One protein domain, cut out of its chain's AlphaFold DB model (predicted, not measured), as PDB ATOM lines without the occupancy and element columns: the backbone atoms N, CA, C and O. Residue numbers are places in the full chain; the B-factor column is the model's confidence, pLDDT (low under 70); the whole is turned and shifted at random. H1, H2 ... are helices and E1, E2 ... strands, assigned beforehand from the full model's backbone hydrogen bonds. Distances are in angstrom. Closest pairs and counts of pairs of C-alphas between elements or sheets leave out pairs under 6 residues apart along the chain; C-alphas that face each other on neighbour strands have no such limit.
ATOM      1  N   THR A   8     453.338 412.886 313.819       81.00
ATOM      2  CA  THR A   8     452.659 414.045 313.219       81.00
ATOM      3  C   THR A   8     451.153 414.091 313.488       81.00
ATOM      4  O   THR A   8     450.565 415.171 313.493       81.00
ATOM      5  N   GLY A   9     450.516 412.939 313.708       86.88
ATOM      6  CA  GLY A   9     449.098 412.820 314.061       86.88
ATOM      7  C   GLY A   9     448.787 413.260 315.494       86.88
ATOM      8  O   GLY A   9     447.621 413.407 315.842       86.88
ATOM      9  N   LEU A  10     449.815 413.502 316.310       91.75
ATOM     10  CA  LEU A  10     449.688 414.021 317.672       91.75
ATOM     11  C   LEU A  10     449.710 415.557 317.731       91.75
ATOM     12  O   LEU A  10     449.482 416.125 318.797       91.75
ATOM     13  N   ILE A  11     450.003 416.234 316.614       95.50
ATOM     14  CA  ILE A  11     450.138 417.692 316.579       95.50
ATOM     15  C   ILE A  11     448.764 418.355 316.707       95.50
ATOM     16  O   ILE A  11     447.911 418.175 315.839       95.50
ATOM     17  N   VAL A  12     448.598 419.179 317.741       95.31
ATOM     18  CA  VAL A  12     447.388 419.964 318.017       95.31
ATOM     19  C   VAL A  12     447.504 421.365 317.416       95.31
ATOM     20  O   VAL A  12     448.519 422.053 317.577       95.31
ATOM     21  N   ARG A  13     446.444 421.811 316.738       95.94
ATOM     22  CA  ARG A  13     446.287 423.150 316.154       95.94
ATOM     23  C   ARG A  13     445.033 423.834 316.697       95.94
ATOM     24  O   ARG A  13     444.118 423.191 317.206       95.94
ATOM     25  N   ASP A  14     444.987 425.160 316.589       96.44
ATOM     26  CA  ASP A  14     443.781 425.925 316.927       96.44
ATOM     27  C   ASP A  14     442.581 425.452 316.091       96.44
ATOM     28  O   ASP A  14     442.658 425.356 314.866       96.44
ATOM     29  N   GLY A  15     441.467 425.167 316.766       96.50
ATOM     30  CA  GLY A  15     440.230 424.674 316.168       96.50
ATOM     31  C   GLY A  15     440.135 423.154 315.998       96.50
ATOM     32  O   GLY A  15     439.029 422.676 315.701       96.50
ATOM     33  N   ASP A  16     441.225 422.407 316.217       96.81
ATOM     34  CA  ASP A  16     441.218 420.942 316.172       96.81
ATOM     35  C   ASP A  16     440.253 420.380 317.218       96.81
ATOM     36  O   ASP A  16     440.119 420.914 318.321       96.81
ATOM     37  N   LEU A  17     439.571 419.289 316.872       97.00
ATOM     38  CA  LEU A  17     438.849 418.501 317.861       97.00
ATOM     39  C   LEU A  17     439.879 417.689 318.651       97.00
ATOM     40  O   LEU A  17     440.631 416.914 318.064       97.00
ATOM     41  N   VAL A  18     439.906 417.866 319.966       96.31
ATOM     42  CA  VAL A  18     440.864 417.212 320.857       96.31
ATOM     43  C   VAL A  18     440.170 416.463 321.983       96.31
ATOM     44  O   VAL A  18     439.030 416.768 322.338       96.31
ATOM     45  N   GLU A  19     440.880 415.492 322.542       94.88
ATOM     46  CA  GLU A  19     440.533 414.765 323.753       94.88
ATOM     47  C   GLU A  19     441.530 415.095 324.865       94.88
ATOM     48  O   GLU A  19     442.736 415.193 324.625       94.88
ATOM     49  N   ALA A  20     441.017 415.238 326.085       93.56
ATOM     50  CA  ALA A  20     441.807 415.302 327.307       93.56
ATOM     51  C   ALA A  20     441.070 414.574 328.440       93.56
ATOM     52  O   ALA A  20     439.836 414.599 328.496       93.56
ATOM     53  N   SER A  21     441.819 413.964 329.364       91.38
ATOM     54  CA  SER A  21     441.260 413.264 330.533       91.38
ATOM     55  C   SER A  21     441.947 413.653 331.838       91.38
ATOM     56  O   SER A  21     443.168 413.741 331.881       91.38
ATOM     57  N   GLY A  22     441.182 413.872 332.903       89.81
ATOM     58  CA  GLY A  22     441.706 414.362 334.180       89.81
ATOM     59  C   GLY A  22     440.609 414.882 335.113       89.81
ATOM     60  O   GLY A  22     439.436 414.913 334.722       89.81
ATOM     61  N   PRO A  23     440.956 415.256 336.355       89.81
ATOM     62  CA  PRO A  23     440.021 415.896 337.270       89.81
ATOM     63  C   PRO A  23     439.685 417.316 336.801       89.81
ATOM     64  O   PRO A  23     440.473 417.962 336.104       89.81
ATOM     65  N   VAL A  24     438.507 417.798 337.194       90.81
ATOM     66  CA  VAL A  24     438.095 419.197 337.021       90.81
ATOM     67  C   VAL A  24     437.914 419.802 338.398       90.81
ATOM     68  O   VAL A  24     437.162 419.273 339.217       90.81
ATOM     69  N   GLU A  25     438.596 420.909 338.636       89.75
ATOM     70  CA  GLU A  25     438.558 421.645 339.891       89.75
ATOM     71  C   GLU A  25     437.558 422.808 339.850       89.75
ATOM     72  O   GLU A  25     436.951 423.124 338.817       89.75
ATOM     73  N   GLU A  26     437.387 423.468 340.998       84.94
ATOM     74  CA  GLU A  26     436.623 424.709 341.092       84.94
ATOM     75  C   GLU A  26     437.160 425.768 340.111       84.94
ATOM     76  O   GLU A  26     438.360 425.890 339.871       84.94
ATOM     77  N   GLY A  27     436.256 426.538 339.500       85.19
ATOM     78  CA  GLY A  27     436.621 427.514 338.466       85.19
ATOM     79  C   GLY A  27     436.763 426.934 337.053       85.19
ATOM     80  O   GLY A  27     437.248 427.634 336.164       85.19
ATOM     81  N   SER A  28     436.303 425.696 336.826       90.56
ATOM     82  CA  SER A  28     436.279 425.046 335.507       90.56
ATOM     83  C   SER A  28     437.673 424.882 334.895       90.56
ATOM     84  O   SER A  28     437.870 425.145 333.707       90.56
ATOM     85  N   THR A  29     438.641 424.450 335.703       93.12
ATOM     86  CA  THR A  29     439.983 424.080 335.233       93.12
ATOM     87  C   THR A  29     440.112 422.569 335.261       93.12
ATOM     88  O   THR A  29     439.936 421.943 336.302       93.12
ATOM     89  N   MET A  30     440.394 421.979 334.106       91.81
ATOM     90  CA  MET A  30     440.732 420.570 333.986       91.81
ATOM     91  C   MET A  30     442.234 420.417 334.121       91.81
ATOM     92  O   MET A  30     442.976 421.193 333.521       91.81
ATOM     93  N   CYS A  31     442.684 419.424 334.871       88.94
ATOM     94  CA  CYS A  31     444.090 419.278 335.211       88.94
ATOM     95  C   CYS A  31     444.720 418.092 334.502       88.94
ATOM     96  O   CYS A  31     444.097 417.032 334.395       88.94
ATOM     97  N   SER A  32     445.972 418.257 334.068       85.94
ATOM     98  CA  SER A  32     446.749 417.135 333.560       85.94
ATOM     99  C   SER A  32     446.839 416.051 334.637       85.94
ATOM    100  O   SER A  32     447.110 416.384 335.793       85.94
ATOM    101  N   PRO A  33     446.669 414.770 334.290       71.00
ATOM    102  CA  PRO A  33     446.588 413.689 335.264       71.00
ATOM    103  C   PRO A  33     447.951 413.295 335.860       71.00
ATOM    104  O   PRO A  33     448.009 412.406 336.706       71.00
ATOM    105  N   ALA A  34     449.045 413.944 335.453       63.38
ATOM    106  CA  ALA A  34     450.358 413.674 336.010       63.38
ATOM    107  C   ALA A  34     450.448 414.154 337.474       63.38
ATOM    108  O   ALA A  34     450.124 415.314 337.750       63.38
ATOM    109  N   PRO A  35     450.931 413.318 338.414       52.34
ATOM    110  CA  PRO A  35     451.301 413.747 339.752       52.34
ATOM    111  C   PRO A  35     452.532 414.647 339.656       52.34
ATOM    112  O   PRO A  35     453.666 414.222 339.847       52.34
ATOM    113  N   VAL A  36     452.325 415.925 339.367       50.75
ATOM    114  CA  VAL A  36     453.296 416.922 339.799       50.75
ATOM    115  C   VAL A  36     453.083 417.012 341.307       50.75
ATOM    116  O   VAL A  36     451.976 417.392 341.704       50.75
ATOM    117  N   PRO A  37     454.050 416.614 342.162       44.44
ATOM    118  CA  PRO A  37     453.882 416.748 343.599       44.44
ATOM    119  C   PRO A  37     453.437 418.179 343.870       44.44
ATOM    120  O   PRO A  37     454.082 419.133 343.422       44.44
ATOM    121  N   ALA A  38     452.272 418.310 344.506       42.19
ATOM    122  CA  ALA A  38     451.586 419.570 344.738       42.19
ATOM    123  C   ALA A  38     452.353 420.386 345.786       42.19
ATOM    124  O   ALA A  38     451.897 420.592 346.904       42.19
ATOM    125  N   ILE A  39     453.560 420.827 345.441       47.25
ATOM    126  CA  ILE A  39     454.361 421.703 346.285       47.25
ATOM    127  C   ILE A  39     453.798 423.134 346.187       47.25
ATOM    128  O   ILE A  39     453.947 423.898 347.130       47.25
ATOM    129  N   ASN A  40     453.087 423.493 345.101       48.56
ATOM    130  CA  ASN A  40     452.658 424.873 344.818       48.56
ATOM    131  C   ASN A  40     451.247 425.010 344.202       48.56
ATOM    132  O   ASN A  40     451.069 425.693 343.194       48.56
ATOM    133  N   GLY A  41     450.233 424.415 344.832       56.50
ATOM    134  CA  GLY A  41     448.827 424.704 344.523       56.50
ATOM    135  C   GLY A  41     448.180 423.810 343.457       56.50
ATOM    136  O   GLY A  41     448.837 422.934 342.888       56.50
ATOM    137  N   PRO A  42     446.868 423.989 343.240       62.62
ATOM    138  CA  PRO A  42     446.057 423.036 342.507       62.62
ATOM    139  C   PRO A  42     446.162 423.346 340.995       62.62
ATOM    140  O   PRO A  42     445.853 424.440 340.531       62.62
ATOM    141  N   CYS A  43     446.757 422.413 340.246       76.62
ATOM    142  CA  CYS A  43     446.841 422.381 338.775       76.62
ATOM    143  C   CYS A  43     447.764 423.375 338.044       76.62
ATOM    144  O   CYS A  43     447.327 424.203 337.247       76.62
ATOM    145  N   ARG A  44     449.088 423.178 338.176       77.69
ATOM    146  CA  ARG A  44     450.118 423.879 337.369       77.69
ATOM    147  C   ARG A  44     449.921 423.731 335.851       77.69
ATOM    148  O   ARG A  44     450.238 424.647 335.099       77.69
ATOM    149  N   HIS A  45     449.425 422.577 335.416       84.50
ATOM    150  CA  HIS A  45     449.247 422.212 334.011       84.50
ATOM    151  C   HIS A  45     447.761 421.961 333.727       84.50
ATOM    152  O   HIS A  45     447.342 420.838 333.448       84.50
ATOM    153  N   GLY A  46     446.953 423.013 333.872       89.88
ATOM    154  CA  GLY A  46     445.512 422.973 333.648       89.88
ATOM    155  C   GLY A  46     445.064 423.691 332.376       89.88
ATOM    156  O   GLY A  46     445.742 424.591 331.879       89.88
ATOM    157  N   ILE A  47     443.893 423.310 331.869       93.06
ATOM    158  CA  ILE A  47     443.195 423.988 330.771       93.06
ATOM    159  C   ILE A  47     441.796 424.401 331.211       93.06
ATOM    160  O   ILE A  47     441.139 423.712 331.993       93.06
ATOM    161  N   ARG A  48     441.308 425.525 330.687       95.44
ATOM    162  CA  ARG A  48     439.952 425.993 330.970       95.44
ATOM    163  C   ARG A  48     438.925 425.123 330.244       95.44
ATOM    164  O   ARG A  48     439.056 424.867 329.049       95.44
ATOM    165  N   VAL A  49     437.875 424.728 330.956       95.81
ATOM    166  CA  VAL A  49     436.766 423.896 330.459       95.81
ATOM    167  C   VAL A  49     435.405 424.481 330.872       95.81
ATOM    168  O   VAL A  49     434.723 423.945 331.746       95.81
ATOM    169  N   PRO A  50     434.987 425.623 330.293       94.75
ATOM    170  CA  PRO A  50     433.799 426.349 330.741       94.75
ATOM    171  C   PRO A  50     432.532 425.484 330.757       94.75
ATOM    172  O   PRO A  50     432.256 424.753 329.809       94.75
ATOM    173  N   GLY A  51     431.733 425.603 331.821       93.81
ATOM    174  CA  GLY A  51     430.463 424.876 331.951       93.81
ATOM    175  C   GLY A  51     430.608 423.401 332.340       93.81
ATOM    176  O   GLY A  51     429.614 422.677 332.360       93.81
ATOM    177  N   VAL A  52     431.822 422.944 332.662       94.12
ATOM    178  CA  VAL A  52     432.058 421.624 333.251       94.12
ATOM    179  C   VAL A  52     432.151 421.763 334.768       94.12
ATOM    180  O   VAL A  52     433.043 422.436 335.283       94.12
ATOM    181  N   GLU A  53     431.221 421.112 335.467       93.81
ATOM    182  CA  GLU A  53     431.225 421.026 336.933       93.81
ATOM    183  C   GLU A  53     432.427 420.224 337.464       93.81
ATOM    184  O   GLU A  53     432.845 419.272 336.787       93.81
ATOM    185  N   PRO A  54     432.930 420.544 338.674       91.81
ATOM    186  CA  PRO A  54     434.018 419.809 339.309       91.81
ATOM    187  C   PRO A  54     433.755 418.302 339.407       91.81
ATOM    188  O   PRO A  54     432.636 417.854 339.666       91.81
ATOM    189  N   THR A  55     434.799 417.502 339.195       90.00
ATOM    190  CA  THR A  55     434.734 416.034 339.228       90.00
ATOM    191  C   THR A  55     436.116 415.432 339.468       90.00
ATOM    192  O   THR A  55     437.121 415.984 339.028       90.00
ATOM    193  N   GLY A  56     436.170 414.263 340.115       83.81
ATOM    194  CA  GLY A  56     437.421 413.532 340.367       83.81
ATOM    195  C   GLY A  56     438.078 412.945 339.110       83.81
ATOM    196  O   GLY A  56     439.224 412.519 339.160       83.81
ATOM    197  N   GLY A  57     437.368 412.935 337.982       86.62
ATOM    198  CA  GLY A  57     437.884 412.487 336.694       86.62
ATOM    199  C   GLY A  57     436.817 412.563 335.607       86.62
ATOM    200  O   GLY A  57     435.648 412.251 335.842       86.62
ATOM    201  N   VAL A  58     437.201 413.011 334.416       91.50
ATOM    202  CA  VAL A  58     436.351 413.030 333.221       91.50
ATOM    203  C   VAL A  58     437.219 412.971 331.970       91.50
ATOM    204  O   VAL A  58     438.366 413.405 331.998       91.50
ATOM    205  N   THR A  59     436.659 412.451 330.881       93.75
ATOM    206  CA  THR A  59     437.214 412.586 329.530       93.75
ATOM    207  C   THR A  59     436.356 413.571 328.756       93.75
ATOM    208  O   THR A  59     435.129 413.427 328.705       93.75
ATOM    209  N   LEU A  60     436.987 414.590 328.183       95.31
ATOM    210  CA  LEU A  60     436.325 415.635 327.417       95.31
ATOM    211  C   LEU A  60     436.812 415.612 325.979       95.31
ATOM    212  O   LEU A  60     438.013 415.581 325.729       95.31
ATOM    213  N   HIS A  61     435.865 415.698 325.051       96.56
ATOM    214  CA  HIS A  61     436.122 416.154 323.692       96.56
ATOM    215  C   HIS A  61     435.773 417.630 323.598       96.56
ATOM    216  O   HIS A  61     434.771 418.060 324.166       96.56
ATOM    217  N   GLY A  62     436.560 418.407 322.871       96.75
ATOM    218  CA  GLY A  62     436.272 419.817 322.628       96.75
ATOM    219  C   GLY A  62     437.132 420.370 321.508       96.75
ATOM    220  O   GLY A  62     438.094 419.737 321.083       96.75
ATOM    221  N   ARG A  63     436.791 421.554 321.010       97.56
ATOM    222  CA  ARG A  63     437.668 422.282 320.095       97.56
ATOM    223  C   ARG A  63     438.758 422.979 320.885       97.56
ATOM    224  O   ARG A  63     438.461 423.728 321.815       97.56
ATOM    225  N   TRP A  64     440.001 422.741 320.496       97.12
ATOM    226  CA  TRP A  64     441.154 423.381 321.103       97.12
ATOM    227  C   TRP A  64     441.218 424.863 320.743       97.12
ATOM    228  O   TRP A  64     441.068 425.222 319.573       97.12
ATOM    229  N   ARG A  65     441.474 425.708 321.743       95.75
ATOM    230  CA  ARG A  65     441.739 427.145 321.626       95.75
ATOM    231  C   ARG A  65     442.907 427.532 322.537       95.75
ATOM    232  O   ARG A  65     443.164 426.837 323.519       95.75
ATOM    233  N   PRO A  66     443.591 428.666 322.289       89.88
ATOM    234  CA  PRO A  66     444.654 429.148 323.176       89.88
ATOM    235  C   PRO A  66     444.219 429.373 324.633       89.88
ATOM    236  O   PRO A  66     445.063 429.351 325.524       89.88
ATOM    237  N   ASP A  67     442.927 429.606 324.881       90.69
ATOM    238  CA  ASP A  67     442.351 429.850 326.204       90.69
ATOM    239  C   ASP A  67     441.677 428.620 326.839       90.69
ATOM    240  O   ASP A  67     441.208 428.722 327.972       90.69
ATOM    241  N   GLY A  68     441.651 427.464 326.162       93.81
ATOM    242  CA  GLY A  68     441.100 426.208 326.681       93.81
ATOM    243  C   GLY A  68     440.264 425.428 325.663       93.81
ATOM    244  O   GLY A  68     440.473 425.522 324.455       93.81
ATOM    245  N   LEU A  69     439.310 424.631 326.154       96.31
ATOM    246  CA  LEU A  69     438.373 423.890 325.308       96.31
ATOM    247  C   LEU A  69     437.061 424.651 325.106       96.31
ATOM    248  O   LEU A  69     436.482 425.186 326.052       96.31
ATOM    249  N   SER A  70     436.546 424.616 323.877       96.56
ATOM    250  CA  SER A  70     435.176 425.008 323.532       96.56
ATOM    251  C   SER A  70     434.387 423.820 322.972       96.56
ATOM    252  O   SER A  70     434.951 422.758 322.725       96.56
ATOM    253  N   ASP A  71     433.075 423.980 322.770       95.81
ATOM    254  CA  ASP A  71     432.195 422.932 322.215       95.81
ATOM    255  C   ASP A  71     432.315 421.585 322.955       95.81
ATOM    256  O   ASP A  71     432.370 420.512 322.354       95.81
ATOM    257  N   ILE A  72     432.410 421.667 324.286       96.81
ATOM    258  CA  ILE A  72     432.790 420.547 325.143       96.81
ATOM    259  C   ILE A  72     431.700 419.474 325.169       96.81
ATOM    260  O   ILE A  72     430.525 419.743 325.427       96.81
ATOM    261  N   ARG A  73     432.124 418.222 325.008       96.62
ATOM    262  CA  ARG A  73     431.313 417.023 325.180       96.62
ATOM    263  C   ARG A  73     431.996 416.071 326.154       96.62
ATOM    264  O   ARG A  73     433.167 415.742 326.002       96.62
ATOM    265  N   ARG A  74     431.240 415.578 327.136       94.88
ATOM    266  CA  ARG A  74     431.703 414.507 328.027       94.88
ATOM    267  C   ARG A  74     431.677 413.165 327.304       94.88
ATOM    268  O   ARG A  74     430.693 412.838 326.637       94.88
ATOM    269  N   MET A  75     432.730 412.390 327.502       92.75
ATOM    270  CA  MET A  75     432.891 411.034 326.990       92.75
ATOM    271  C   MET A  75     432.919 410.033 328.151       92.75
ATOM    272  O   MET A  75     433.116 410.440 329.302       92.75
ATOM    273  N   PRO A  76     432.710 408.727 327.891       88.81
ATOM    274  CA  PRO A  76     433.040 407.697 328.866       88.81
ATOM    275  C   PRO A  76     434.467 407.901 329.371       88.81
ATOM    276  O   PRO A  76     435.360 408.191 328.576       88.81
ATOM    277  N   TYR A  77     434.666 407.785 330.683       83.31
ATOM    278  CA  TYR A  77     435.975 408.019 331.272       83.31
ATOM    279  C   TYR A  77     436.994 407.026 330.706       83.31
ATOM    280  O   TYR A  77     436.865 405.813 330.873       83.31
ATOM    281  N   SER A  78     437.990 407.570 330.022       80.75
ATOM    282  CA  SER A  78     439.125 406.868 329.451       80.75
ATOM    283  C   SER A  78     440.361 407.708 329.765       80.75
ATOM    284  O   SER A  78     440.626 408.695 329.072       80.75
ATOM    285  N   PRO A  79     441.071 407.434 330.873       72.88
ATOM    286  CA  PRO A  79     442.245 408.214 331.227       72.88
ATOM    287  C   PRO A  79     443.257 408.133 330.083       72.88
ATOM    288  O   PRO A  79     443.684 407.053 329.681       72.88
ATOM    289  N   THR A  80     443.628 409.290 329.540       65.31
ATOM    290  CA  THR A  80     444.745 409.406 328.604       65.31
ATOM    291  C   THR A  80     446.006 408.907 329.310       65.31
ATOM    292  O   THR A  80     446.178 409.186 330.498       65.31
ATOM    293  N   SER A  81     446.890 408.198 328.597       57.31
ATOM    294  CA  SER A  81     448.073 407.506 329.156       57.31
ATOM    295  C   SER A  81     449.024 408.379 329.987       57.31
ATOM    296  O   SER A  81     449.856 407.846 330.711       57.31
ATOM    297  N   ALA A  82     448.854 409.700 329.945       52.88
ATOM    298  CA  ALA A  82     449.523 410.681 330.788       52.88
ATOM    299  C   ALA A  82     449.254 410.549 332.312       52.88
ATOM    300  O   ALA A  82     449.754 411.363 333.086       52.88
ATOM    301  N   GLY A  83     448.414 409.603 332.751       44.75
ATOM    302  CA  GLY A  83     447.762 409.658 334.064       44.75
ATOM    303  C   GLY A  83     447.885 408.458 334.996       44.75
ATOM    304  O   GLY A  83     447.284 408.497 336.064       44.75
ATOM    305  N   VAL A  84     448.613 407.401 334.642       48.25
ATOM    306  CA  VAL A  84     448.791 406.261 335.556       48.25
ATOM    307  C   VAL A  84     450.267 406.129 335.902       48.25
ATOM    308  O   VAL A  84     450.957 405.270 335.382       48.25
ATOM    309  N   LEU A  85     450.758 406.990 336.797       46.47
ATOM    310  CA  LEU A  85     452.019 406.755 337.522       46.47
ATOM    311  C   LEU A  85     451.786 405.846 338.753       46.47
ATOM    312  O   LEU A  85     452.396 406.051 339.798       46.47
ATOM    313  N   GLY A  86     450.820 404.923 338.676       43.41
ATOM    314  CA  GLY A  86     450.165 404.353 339.861       43.41
ATOM    315  C   GLY A  86     450.211 402.838 340.021       43.41
ATOM    316  O   GLY A  86     450.227 402.390 341.161       43.41
ATOM    317  N   ASP A  87     450.264 402.063 338.939       43.88
ATOM    318  CA  ASP A  87     450.730 400.684 339.057       43.88
ATOM    319  C   ASP A  87     452.227 400.757 338.817       43.88
ATOM    320  O   ASP A  87     452.669 401.194 337.755       43.88
ATOM    321  N   SER A  88     453.025 400.415 339.826       50.81
ATOM    322  CA  SER A  88     454.406 400.090 339.525       50.81
ATOM    323  C   SER A  88     454.344 398.942 338.523       50.81
ATOM    324  O   SER A  88     453.897 397.862 338.889       50.81
ATOM    325  N   ALA A 176     473.664 402.258 329.041       95.75
ATOM    326  CA  ALA A 176     472.807 402.659 327.930       95.75
ATOM    327  C   ALA A 176     471.806 403.743 328.356       95.75
ATOM    328  O   ALA A 176     471.611 404.710 327.614       95.75
ATOM    329  N   GLU A 177     471.220 403.616 329.546       94.56
ATOM    330  CA  GLU A 177     470.340 404.629 330.132       94.56
ATOM    331  C   GLU A 177     471.086 405.927 330.450       94.56
ATOM    332  O   GLU A 177     470.636 407.001 330.055       94.56
ATOM    333  N   ASP A 178     472.274 405.847 331.050       95.62
ATOM    334  CA  ASP A 178     473.133 407.004 331.317       95.62
ATOM    335  C   ASP A 178     473.465 407.751 330.028       95.62
ATOM    336  O   ASP A 178     473.409 408.983 329.959       95.62
ATOM    337  N   LYS A 179     473.776 407.011 328.960       96.44
ATOM    338  CA  LYS A 179     474.032 407.596 327.645       96.44
ATOM    339  C   LYS A 179     472.783 408.267 327.077       96.44
ATOM    340  O   LYS A 179     472.895 409.373 326.540       96.44
ATOM    341  N   LEU A 180     471.615 407.630 327.175       96.25
ATOM    342  CA  LEU A 180     470.338 408.207 326.751       96.25
ATOM    343  C   LEU A 180     470.057 409.511 327.512       96.25
ATOM    344  O   LEU A 180     469.755 410.533 326.894       96.25
ATOM    345  N   GLN A 181     470.241 409.507 328.831       95.38
ATOM    346  CA  GLN A 181     470.029 410.667 329.687       95.38
ATOM    347  C   GLN A 181     471.027 411.793 329.378       95.38
ATOM    348  O   GLN A 181     470.639 412.955 329.242       95.38
ATOM    349  N   ALA A 182     472.309 411.468 329.194       96.38
ATOM    350  CA  ALA A 182     473.359 412.438 328.884       96.38
ATOM    351  C   ALA A 182     473.210 413.083 327.493       96.38
ATOM    352  O   ALA A 182     473.740 414.175 327.261       96.38
ATOM    353  N   THR A 183     472.504 412.421 326.572       96.25
ATOM    354  CA  THR A 183     472.281 412.886 325.197       96.25
ATOM    355  C   THR A 183     470.857 413.411 325.010       96.25
ATOM    356  O   THR A 183     470.621 414.613 325.146       96.25
ATOM    357  N   THR A 184     469.906 412.522 324.733       97.50
ATOM    358  CA  THR A 184     468.492 412.834 324.507       97.50
ATOM    359  C   THR A 184     467.864 413.488 325.732       97.50
ATOM    360  O   THR A 184     467.217 414.525 325.599       97.50
ATOM    361  N   GLY A 185     468.103 412.946 326.932       96.69
ATOM    362  CA  GLY A 185     467.562 413.490 328.179       96.69
ATOM    363  C   GLY A 185     467.999 414.935 328.425       96.69
ATOM    364  O   GLY A 185     467.166 415.792 328.705       96.69
ATOM    365  N   LYS A 186     469.281 415.252 328.211       97.44
ATOM    366  CA  LYS A 186     469.808 416.623 328.301       97.44
ATOM    367  C   LYS A 186     469.155 417.570 327.289       97.44
ATOM    368  O   LYS A 186     468.848 418.710 327.635       97.44
ATOM    369  N   ALA A 187     468.949 417.120 326.050       97.62
ATOM    370  CA  ALA A 187     468.304 417.933 325.020       97.62
ATOM    371  C   ALA A 187     466.823 418.199 325.340       97.62
ATOM    372  O   ALA A 187     466.368 419.333 325.212       97.62
ATOM    373  N   VAL A 188     466.093 417.182 325.813       97.50
ATOM    374  CA  VAL A 188     464.708 417.324 326.291       97.50
ATOM    375  C   VAL A 188     464.646 418.231 327.522       97.50
ATOM    376  O   VAL A 188     463.793 419.112 327.575       97.50
ATOM    377  N   GLY A 189     465.574 418.088 328.471       96.56
ATOM    378  CA  GLY A 189     465.657 418.937 329.663       96.56
ATOM    379  C   GLY A 189     465.790 420.424 329.322       96.56
ATOM    380  O   GLY A 189     465.071 421.247 329.877       96.56
ATOM    381  N   ALA A 190     466.599 420.767 328.316       97.06
ATOM    382  CA  ALA A 190     466.697 422.146 327.833       97.06
ATOM    383  C   ALA A 190     465.378 422.683 327.237       97.06
ATOM    384  O   ALA A 190     465.151 423.892 327.237       97.06
ATOM    385  N   LEU A 191     464.499 421.812 326.723       97.31
ATOM    386  CA  LEU A 191     463.147 422.197 326.303       97.31
ATOM    387  C   LEU A 191     462.204 422.365 327.498       97.31
ATOM    388  O   LEU A 191     461.349 423.244 327.460       97.31
ATOM    389  N   MET A 192     462.363 421.556 328.548       94.81
ATOM    390  CA  MET A 192     461.579 421.657 329.787       94.81
ATOM    391  C   MET A 192     461.824 422.970 330.538       94.81
ATOM    392  O   MET A 192     460.909 423.479 331.184       94.81
ATOM    393  N   ASP A 193     463.027 423.542 330.420       93.06
ATOM    394  CA  ASP A 193     463.366 424.855 330.986       93.06
ATOM    395  C   ASP A 193     462.563 426.009 330.351       93.06
ATOM    396  O   ASP A 193     462.470 427.090 330.936       93.06
ATOM    397  N   ASP A 194     461.964 425.794 329.173       93.12
ATOM    398  CA  ASP A 194     461.038 426.721 328.521       93.12
ATOM    399  C   ASP A 194     459.587 426.393 328.925       93.12
ATOM    400  O   ASP A 194     459.030 425.393 328.456       93.12
ATOM    401  N   PRO A 195     458.910 427.241 329.731       88.31
ATOM    402  CA  PRO A 195     457.522 427.008 330.127       88.31
ATOM    403  C   PRO A 195     456.552 426.911 328.944       88.31
ATOM    404  O   PRO A 195     455.505 426.274 329.067       88.31
ATOM    405  N   ALA A 196     456.882 427.514 327.796       90.81
ATOM    406  CA  ALA A 196     456.054 427.449 326.595       90.81
ATOM    407  C   ALA A 196     456.073 426.063 325.928       90.81
ATOM    408  O   ALA A 196     455.195 425.771 325.115       90.81
ATOM    409  N   SER A 197     457.033 425.194 326.270       93.62
ATOM    410  CA  SER A 197     457.053 423.806 325.797       93.62
ATOM    411  C   SER A 197     455.883 422.990 326.353       93.62
ATOM    412  O   SER A 197     455.458 422.020 325.732       93.62
ATOM    413  N   GLY A 198     455.361 423.368 327.525       91.62
ATOM    414  CA  GLY A 198     454.326 422.610 328.221       91.62
ATOM    415  C   GLY A 198     454.763 421.200 328.635       91.62
ATOM    416  O   GLY A 198     453.894 420.405 328.991       91.62
ATOM    417  N   ILE A 199     456.060 420.876 328.576       92.75
ATOM    418  CA  ILE A 199     456.607 419.608 329.064       92.75
ATOM    419  C   ILE A 199     456.639 419.673 330.589       92.75
ATOM    420  O   ILE A 199     457.197 420.606 331.164       92.75
ATOM    421  N   TYR A 200     456.034 418.689 331.244       88.31
ATOM    422  CA  TYR A 200     455.951 418.644 332.705       88.31
ATOM    423  C   TYR A 200     456.675 417.444 333.313       88.31
ATOM    424  O   TYR A 200     456.980 417.472 334.503       88.31
ATOM    425  N   LEU A 201     456.983 416.417 332.516       88.69
ATOM    426  CA  LEU A 201     457.807 415.289 332.934       88.69
ATOM    427  C   LEU A 201     458.571 414.718 331.737       88.69
ATOM    428  O   LEU A 201     458.055 414.681 330.619       88.69
ATOM    429  N   ALA A 202     459.787 414.249 331.988       91.31
ATOM    430  CA  ALA A 202     460.513 413.387 331.072       91.31
ATOM    431  C   ALA A 202     461.210 412.276 331.862       91.31
ATOM    432  O   ALA A 202     461.773 412.539 332.925       91.31
ATOM    433  N   SER A 203     461.168 411.055 331.342       90.31
ATOM    434  CA  SER A 203     461.767 409.869 331.959       90.31
ATOM    435  C   SER A 203     462.255 408.903 330.886       90.31
ATOM    436  O   SER A 203     461.798 408.961 329.743       90.31
ATOM    437  N   SER A 204     463.191 408.022 331.228       89.88
ATOM    438  CA  SER A 204     463.543 406.892 330.372       89.88
ATOM    439  C   SER A 204     462.448 405.822 330.431       89.88
ATOM    440  O   SER A 204     461.906 405.535 331.495       89.88
ATOM    441  N   GLU A 205     462.109 405.249 329.282       87.38
ATOM    442  CA  GLU A 205     461.187 404.120 329.124       87.38
ATOM    443  C   GLU A 205     461.572 403.373 327.844       87.38
ATOM    444  O   GLU A 205     461.747 404.001 326.797       87.38
ATOM    445  N   ASP A 206     461.762 402.053 327.925       85.38
ATOM    446  CA  ASP A 206     462.120 401.190 326.787       85.38
ATOM    447  C   ASP A 206     463.274 401.741 325.919       85.38
ATOM    448  O   ASP A 206     463.228 401.750 324.683       85.38
ATOM    449  N   GLY A 207     464.312 402.277 326.576       88.38
ATOM    450  CA  GLY A 207     465.504 402.809 325.907       88.38
ATOM    451  C   GLY A 207     465.275 404.117 325.151       88.38
ATOM    452  O   GLY A 207     466.101 404.507 324.322       88.38
ATOM    453  N   LYS A 208     464.163 404.801 325.425       93.62
ATOM    454  CA  LYS A 208     463.784 406.092 324.852       93.62
ATOM    455  C   LYS A 208     463.434 407.077 325.953       93.62
ATOM    456  O   LYS A 208     463.126 406.693 327.073       93.62
ATOM    457  N   MET A 209     463.459 408.366 325.635       94.88
ATOM    458  CA  MET A 209     462.923 409.379 326.537       94.88
ATOM    459  C   MET A 209     461.424 409.515 326.296       94.88
ATOM    460  O   MET A 209     461.002 410.045 325.265       94.88
ATOM    461  N   ARG A 210     460.610 409.071 327.253       93.25
ATOM    462  CA  ARG A 210     459.206 409.454 327.314       93.25
ATOM    463  C   ARG A 210     459.105 410.899 327.748       93.25
ATOM    464  O   ARG A 210     459.669 411.301 328.762       93.25
ATOM    465  N   VAL A 211     458.399 411.688 326.953       93.56
ATOM    466  CA  VAL A 211     458.210 413.116 327.181       93.56
ATOM    467  C   VAL A 211     456.726 413.352 327.361       93.56
ATOM    468  O   VAL A 211     455.950 413.177 326.424       93.56
ATOM    469  N   MET A 212     456.334 413.738 328.568       91.25
ATOM    470  CA  MET A 212     454.952 414.036 328.906       91.25
ATOM    471  C   MET A 212     454.737 415.544 328.865       91.25
ATOM    472  O   MET A 212     455.448 416.322 329.511       91.25
ATOM    473  N   MET A 213     453.759 415.967 328.071       93.25
ATOM    474  CA  MET A 213     453.532 417.381 327.775       93.25
ATOM    475  C   MET A 213     452.045 417.708 327.700       93.25
ATOM    476  O   MET A 213     451.213 416.824 327.518       93.25
ATOM    477  N   LEU A 214     451.691 418.984 327.846       92.31
ATOM    478  CA  LEU A 214     450.308 419.448 327.704       92.31
ATOM    479  C   LEU A 214     449.753 419.117 326.316       92.31
ATOM    480  O   LEU A 214     448.715 418.479 326.200       92.31
ATOM    481  N   GLN A 215     450.472 419.520 325.273       94.06
ATOM    482  CA  GLN A 215     450.122 419.286 323.878       94.06
ATOM    483  C   GLN A 215     451.391 419.249 323.031       94.06
ATOM    484  O   GLN A 215     452.392 419.881 323.379       94.06
ATOM    485  N   LEU A 216     451.331 418.586 321.882       95.81
ATOM    486  CA  LEU A 216     452.394 418.656 320.890       95.81
ATOM    487  C   LEU A 216     452.047 419.727 319.853       95.81
ATOM    488  O   LEU A 216     451.100 419.577 319.088       95.81
ATOM    489  N   THR A 217     452.802 420.823 319.822       96.19
ATOM    490  CA  THR A 217     452.662 421.862 318.784       96.19
ATOM    491  C   THR A 217     453.637 421.612 317.635       96.19
ATOM    492  O   THR A 217     454.637 420.920 317.822       96.19
ATOM    493  N   GLN A 218     453.409 422.213 316.462       96.38
ATOM    494  CA  GLN A 218     454.359 422.104 315.344       96.38
ATOM    495  C   GLN A 218     455.770 422.608 315.714       96.38
ATOM    496  O   GLN A 218     456.720 421.860 315.506       96.38
ATOM    497  N   PRO A 219     455.952 423.796 316.335       96.81
ATOM    498  CA  PRO A 219     457.290 424.245 316.718       96.81
ATOM    499  C   PRO A 219     457.984 423.314 317.717       96.81
ATOM    500  O   PRO A 219     459.202 423.169 317.675       96.81
ATOM    501  N   LEU A 220     457.233 422.687 318.630       97.25
ATOM    502  CA  LEU A 220     457.796 421.725 319.576       97.25
ATOM    503  C   LEU A 220     458.161 420.403 318.884       97.25
ATOM    504  O   LEU A 220     459.229 419.852 319.141       97.25
ATOM    505  N   TYR A 221     457.313 419.935 317.969       97.69
ATOM    506  CA  TYR A 221     457.592 418.774 317.132       97.69
ATOM    507  C   TYR A 221     458.883 418.949 316.328       97.69
ATOM    508  O   TYR A 221     459.721 418.054 316.337       97.69
ATOM    509  N   ASP A 222     459.090 420.108 315.702       97.38
ATOM    510  CA  ASP A 222     460.297 420.378 314.912       97.38
ATOM    511  C   ASP A 222     461.569 420.317 315.783       97.38
ATOM    512  O   ASP A 222     462.606 419.809 315.350       97.38
ATOM    513  N   LYS A 223     461.484 420.767 317.046       97.75
ATOM    514  CA  LYS A 223     462.575 420.626 318.026       97.75
ATOM    515  C   LYS A 223     462.827 419.157 318.386       97.75
ATOM    516  O   LYS A 223     463.983 418.745 318.431       97.75
ATOM    517  N   PHE A 224     461.784 418.352 318.593       97.56
ATOM    518  CA  PHE A 224     461.935 416.910 318.827       97.56
ATOM    519  C   PHE A 224     462.479 416.165 317.603       97.56
ATOM    520  O   PHE A 224     463.311 415.272 317.748       97.56
ATOM    521  N   ALA A 225     462.086 416.566 316.395       96.88
ATOM    522  CA  ALA A 225     462.634 416.025 315.159       96.88
ATOM    523  C   ALA A 225     464.145 416.274 315.046       96.88
ATOM    524  O   ALA A 225     464.873 415.387 314.608       96.88
ATOM    525  N   ALA A 226     464.630 417.433 315.504       97.06
ATOM    526  CA  ALA A 226     466.061 417.728 315.568       97.06
ATOM    527  C   ALA A 226     466.818 416.908 316.634       97.06
ATOM    528  O   ALA A 226     468.022 416.706 316.490       97.06
ATOM    529  N   ILE A 227     466.134 416.441 317.685       96.38
ATOM    530  CA  ILE A 227     466.699 415.540 318.706       96.38
ATOM    531  C   ILE A 227     466.779 414.095 318.183       96.38
ATOM    532  O   ILE A 227     467.736 413.391 318.494       96.38
ATOM    533  N   GLY A 228     465.805 413.675 317.370       96.31
ATOM    534  CA  GLY A 228     465.667 412.312 316.847       96.31
ATOM    535  C   GLY A 228     464.432 411.624 317.427       96.31
ATOM    536  O   GLY A 228     464.427 411.201 318.582       96.31
ATOM    537  N   LEU A 229     463.359 411.528 316.632       95.31
ATOM    538  CA  LEU A 229     462.069 410.975 317.079       95.31
ATOM    539  C   LEU A 229     462.140 409.488 317.445       95.31
ATOM    540  O   LEU A 229     461.317 409.005 318.215       95.31
ATOM    541  N   ASP A 230     463.112 408.756 316.913       94.94
ATOM    542  CA  ASP A 230     463.356 407.355 317.240       94.94
ATOM    543  C   ASP A 230     463.810 407.155 318.692       94.94
ATOM    544  O   ASP A 230     463.552 406.092 319.262       94.94
ATOM    545  N   HIS A 231     464.384 408.187 319.313       94.50
ATOM    546  CA  HIS A 231     464.803 408.203 320.715       94.50
ATOM    547  C   HIS A 231     463.724 408.707 321.683       94.50
ATOM    548  O   HIS A 231     464.002 408.844 322.875       94.50
ATOM    549  N   LEU A 232     462.518 409.014 321.195       95.44
ATOM    550  CA  LEU A 232     461.475 409.682 321.969       95.44
ATOM    551  C   LEU A 232     460.173 408.874 321.988       95.44
ATOM    552  O   LEU A 232     459.771 408.277 320.989       95.44
ATOM    553  N   ILE A 233     459.478 408.915 323.122       93.75
ATOM    554  CA  ILE A 233     458.072 408.522 323.255       93.75
ATOM    555  C   ILE A 233     457.302 409.806 323.575       93.75
ATOM    556  O   ILE A 233     457.363 410.321 324.689       93.75
ATOM    557  N   LEU A 234     456.628 410.382 322.577       93.69
ATOM    558  CA  LEU A 234     455.875 411.624 322.761       93.69
ATOM    559  C   LEU A 234     454.502 411.311 323.357       93.69
ATOM    560  O   LEU A 234     453.679 410.660 322.716       93.69
ATOM    561  N   ASP A 235     454.247 411.809 324.565       91.50
ATOM    562  CA  ASP A 235     453.016 411.567 325.316       91.50
ATOM    563  C   ASP A 235     452.295 412.888 325.651       91.50
ATOM    564  O   ASP A 235     452.338 413.374 326.787       91.50
ATOM    565  N   PRO A 236     451.656 413.540 324.659       93.00
ATOM    566  CA  PRO A 236     450.829 414.706 324.924       93.00
ATOM    567  C   PRO A 236     449.548 414.309 325.660       93.00
ATOM    568  O   PRO A 236     448.895 413.322 325.317       93.00
ATOM    569  N   TRP A 237     449.165 415.108 326.652       92.00
ATOM    570  CA  TRP A 237     447.915 414.951 327.388       92.00
ATOM    571  C   TRP A 237     446.701 415.301 326.522       92.00
ATOM    572  O   TRP A 237     445.738 414.539 326.464       92.00
ATOM    573  N   ILE A 238     446.774 416.436 325.826       93.25
ATOM    574  CA  ILE A 238     445.762 416.915 324.890       93.25
ATOM    575  C   ILE A 238     446.117 416.371 323.516       93.25
ATOM    576  O   ILE A 238     447.195 416.657 322.985       93.25
ATOM    577  N   ARG A 239     445.217 415.579 322.943       93.25
ATOM    578  CA  ARG A 239     445.467 414.861 321.688       93.25
ATOM    579  C   ARG A 239     444.394 415.158 320.665       93.25
ATOM    580  O   ARG A 239     443.234 415.247 321.057       93.25
ATOM    581  N   PRO A 240     444.725 415.237 319.369       94.38
ATOM    582  CA  PRO A 240     443.704 415.247 318.335       94.38
ATOM    583  C   PRO A 240     442.818 414.005 318.457       94.38
ATOM    584  O   PRO A 240     443.313 412.879 318.551       94.38
ATOM    585  N   VAL A 241     441.504 414.204 318.436       90.50
ATOM    586  CA  VAL A 241     440.579 413.123 318.106       90.50
ATOM    587  C   VAL A 241     440.774 412.903 316.614       90.50
ATOM    588  O   VAL A 241     440.604 413.842 315.836       90.50
TER     589      VAL A 241
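This is residues 8 to 88 and 176 to 241 of the 243 residues of an uncharacterized protein of Actinoplanes campanulatus (UniProt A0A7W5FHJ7). Two lobes stand end to end, joined by the strand E8: one is a small, nearly closed barrel of the strands E1 to E5, of which E1, E4 and E5 bend sharply, the other a sheet of E6, E7 and E8 with H1 over one face and H2, which only grazes the sheet, next to H1. E8 runs out of the second lobe, bends, and pairs with E1 of the barrel. The printed part has 147 residues with two named helices and eight named strands, in the order E1 E2 E3 E4 E5 H1 E6 E7 H2 E8, of mixed class. The strands form one branched, strongly twisted mixed sheet. The whole is compact, with a radius of gyration of the C-alphas of 15.3 A and spans of 47 by 31 by 26 A.

E1, residues 17 to 25, bends by 76 degrees at residue 22. E2, residues 29 to 31, and E3, residues 46 to 48, follow it in a meander, each strand the antiparallel neighbour of the one before; N 31 and O 23 are 2.9 A apart, N 30 and O 47 2.8 A. E4, residues 55 to 65, is antiparallel to E1, with N 20 and O 60 at 3.0 A, and completes a Greek key, a meander whose first strand is also the antiparallel neighbour of the fourth. E5, residues 68 to 75, forms a hairpin with E4, with N 63 and O 70 at 2.8 A. The closest C-alphas of E3 and E5, Arg 48 and Gly 68, are 4.4 A apart. H1, residues 176 to 192, is on the sheet at a height of 8.8 A, over E6, residues 199 to 205, and E7, residues 208 to 215; its closest C-alpha pair with E6 is Met 192 and Ile 199, 5.4 A. E6 and E7 form a hairpin, with N 203 and O 210 at 3.0 A. H2, residues 218 to 227, only grazes the sheet; H1, with residues 184 to 188 alone, only just touches it, with 3 pairs of C-alphas within 8 A, the closest Thr 184 and Ile 227 at 6.6 A. E8, residues 232 to 240, is parallel to E7, with N 235 and O 211 at 2.9 A; E7, H2 and E8 make a right-handed strand-helix-strand unit, two parallel neighbours with a helix between. Beyond its 89 degree bend at residue 237, E8 is antiparallel to E1, with N 19 and O 239 at 2.8 A. In H2 every O i to N i+4 pair is within hydrogen-bond range, in H1 12 of 13.

E1 begins at C-alpha 17, (438.849, 418.501, 317.861), and is 22.3 A long; E4 measures 22.0 A and H1 22.1 A. H1 begins at C-alpha 176, (472.807, 402.659, 327.930). E8 ends at C-alpha 240, (443.704, 415.247, 318.335).

The C-alphas farthest apart, Gly 51 and Ala 176, are 48.0 A apart. Residues 89 to 175 are not printed; C-alphas 88 and 176 are 21.9 A apart across the cut. The link from E2 to E3 is long. Residues 34 to 42 and 80 to 88 have pLDDT under 70.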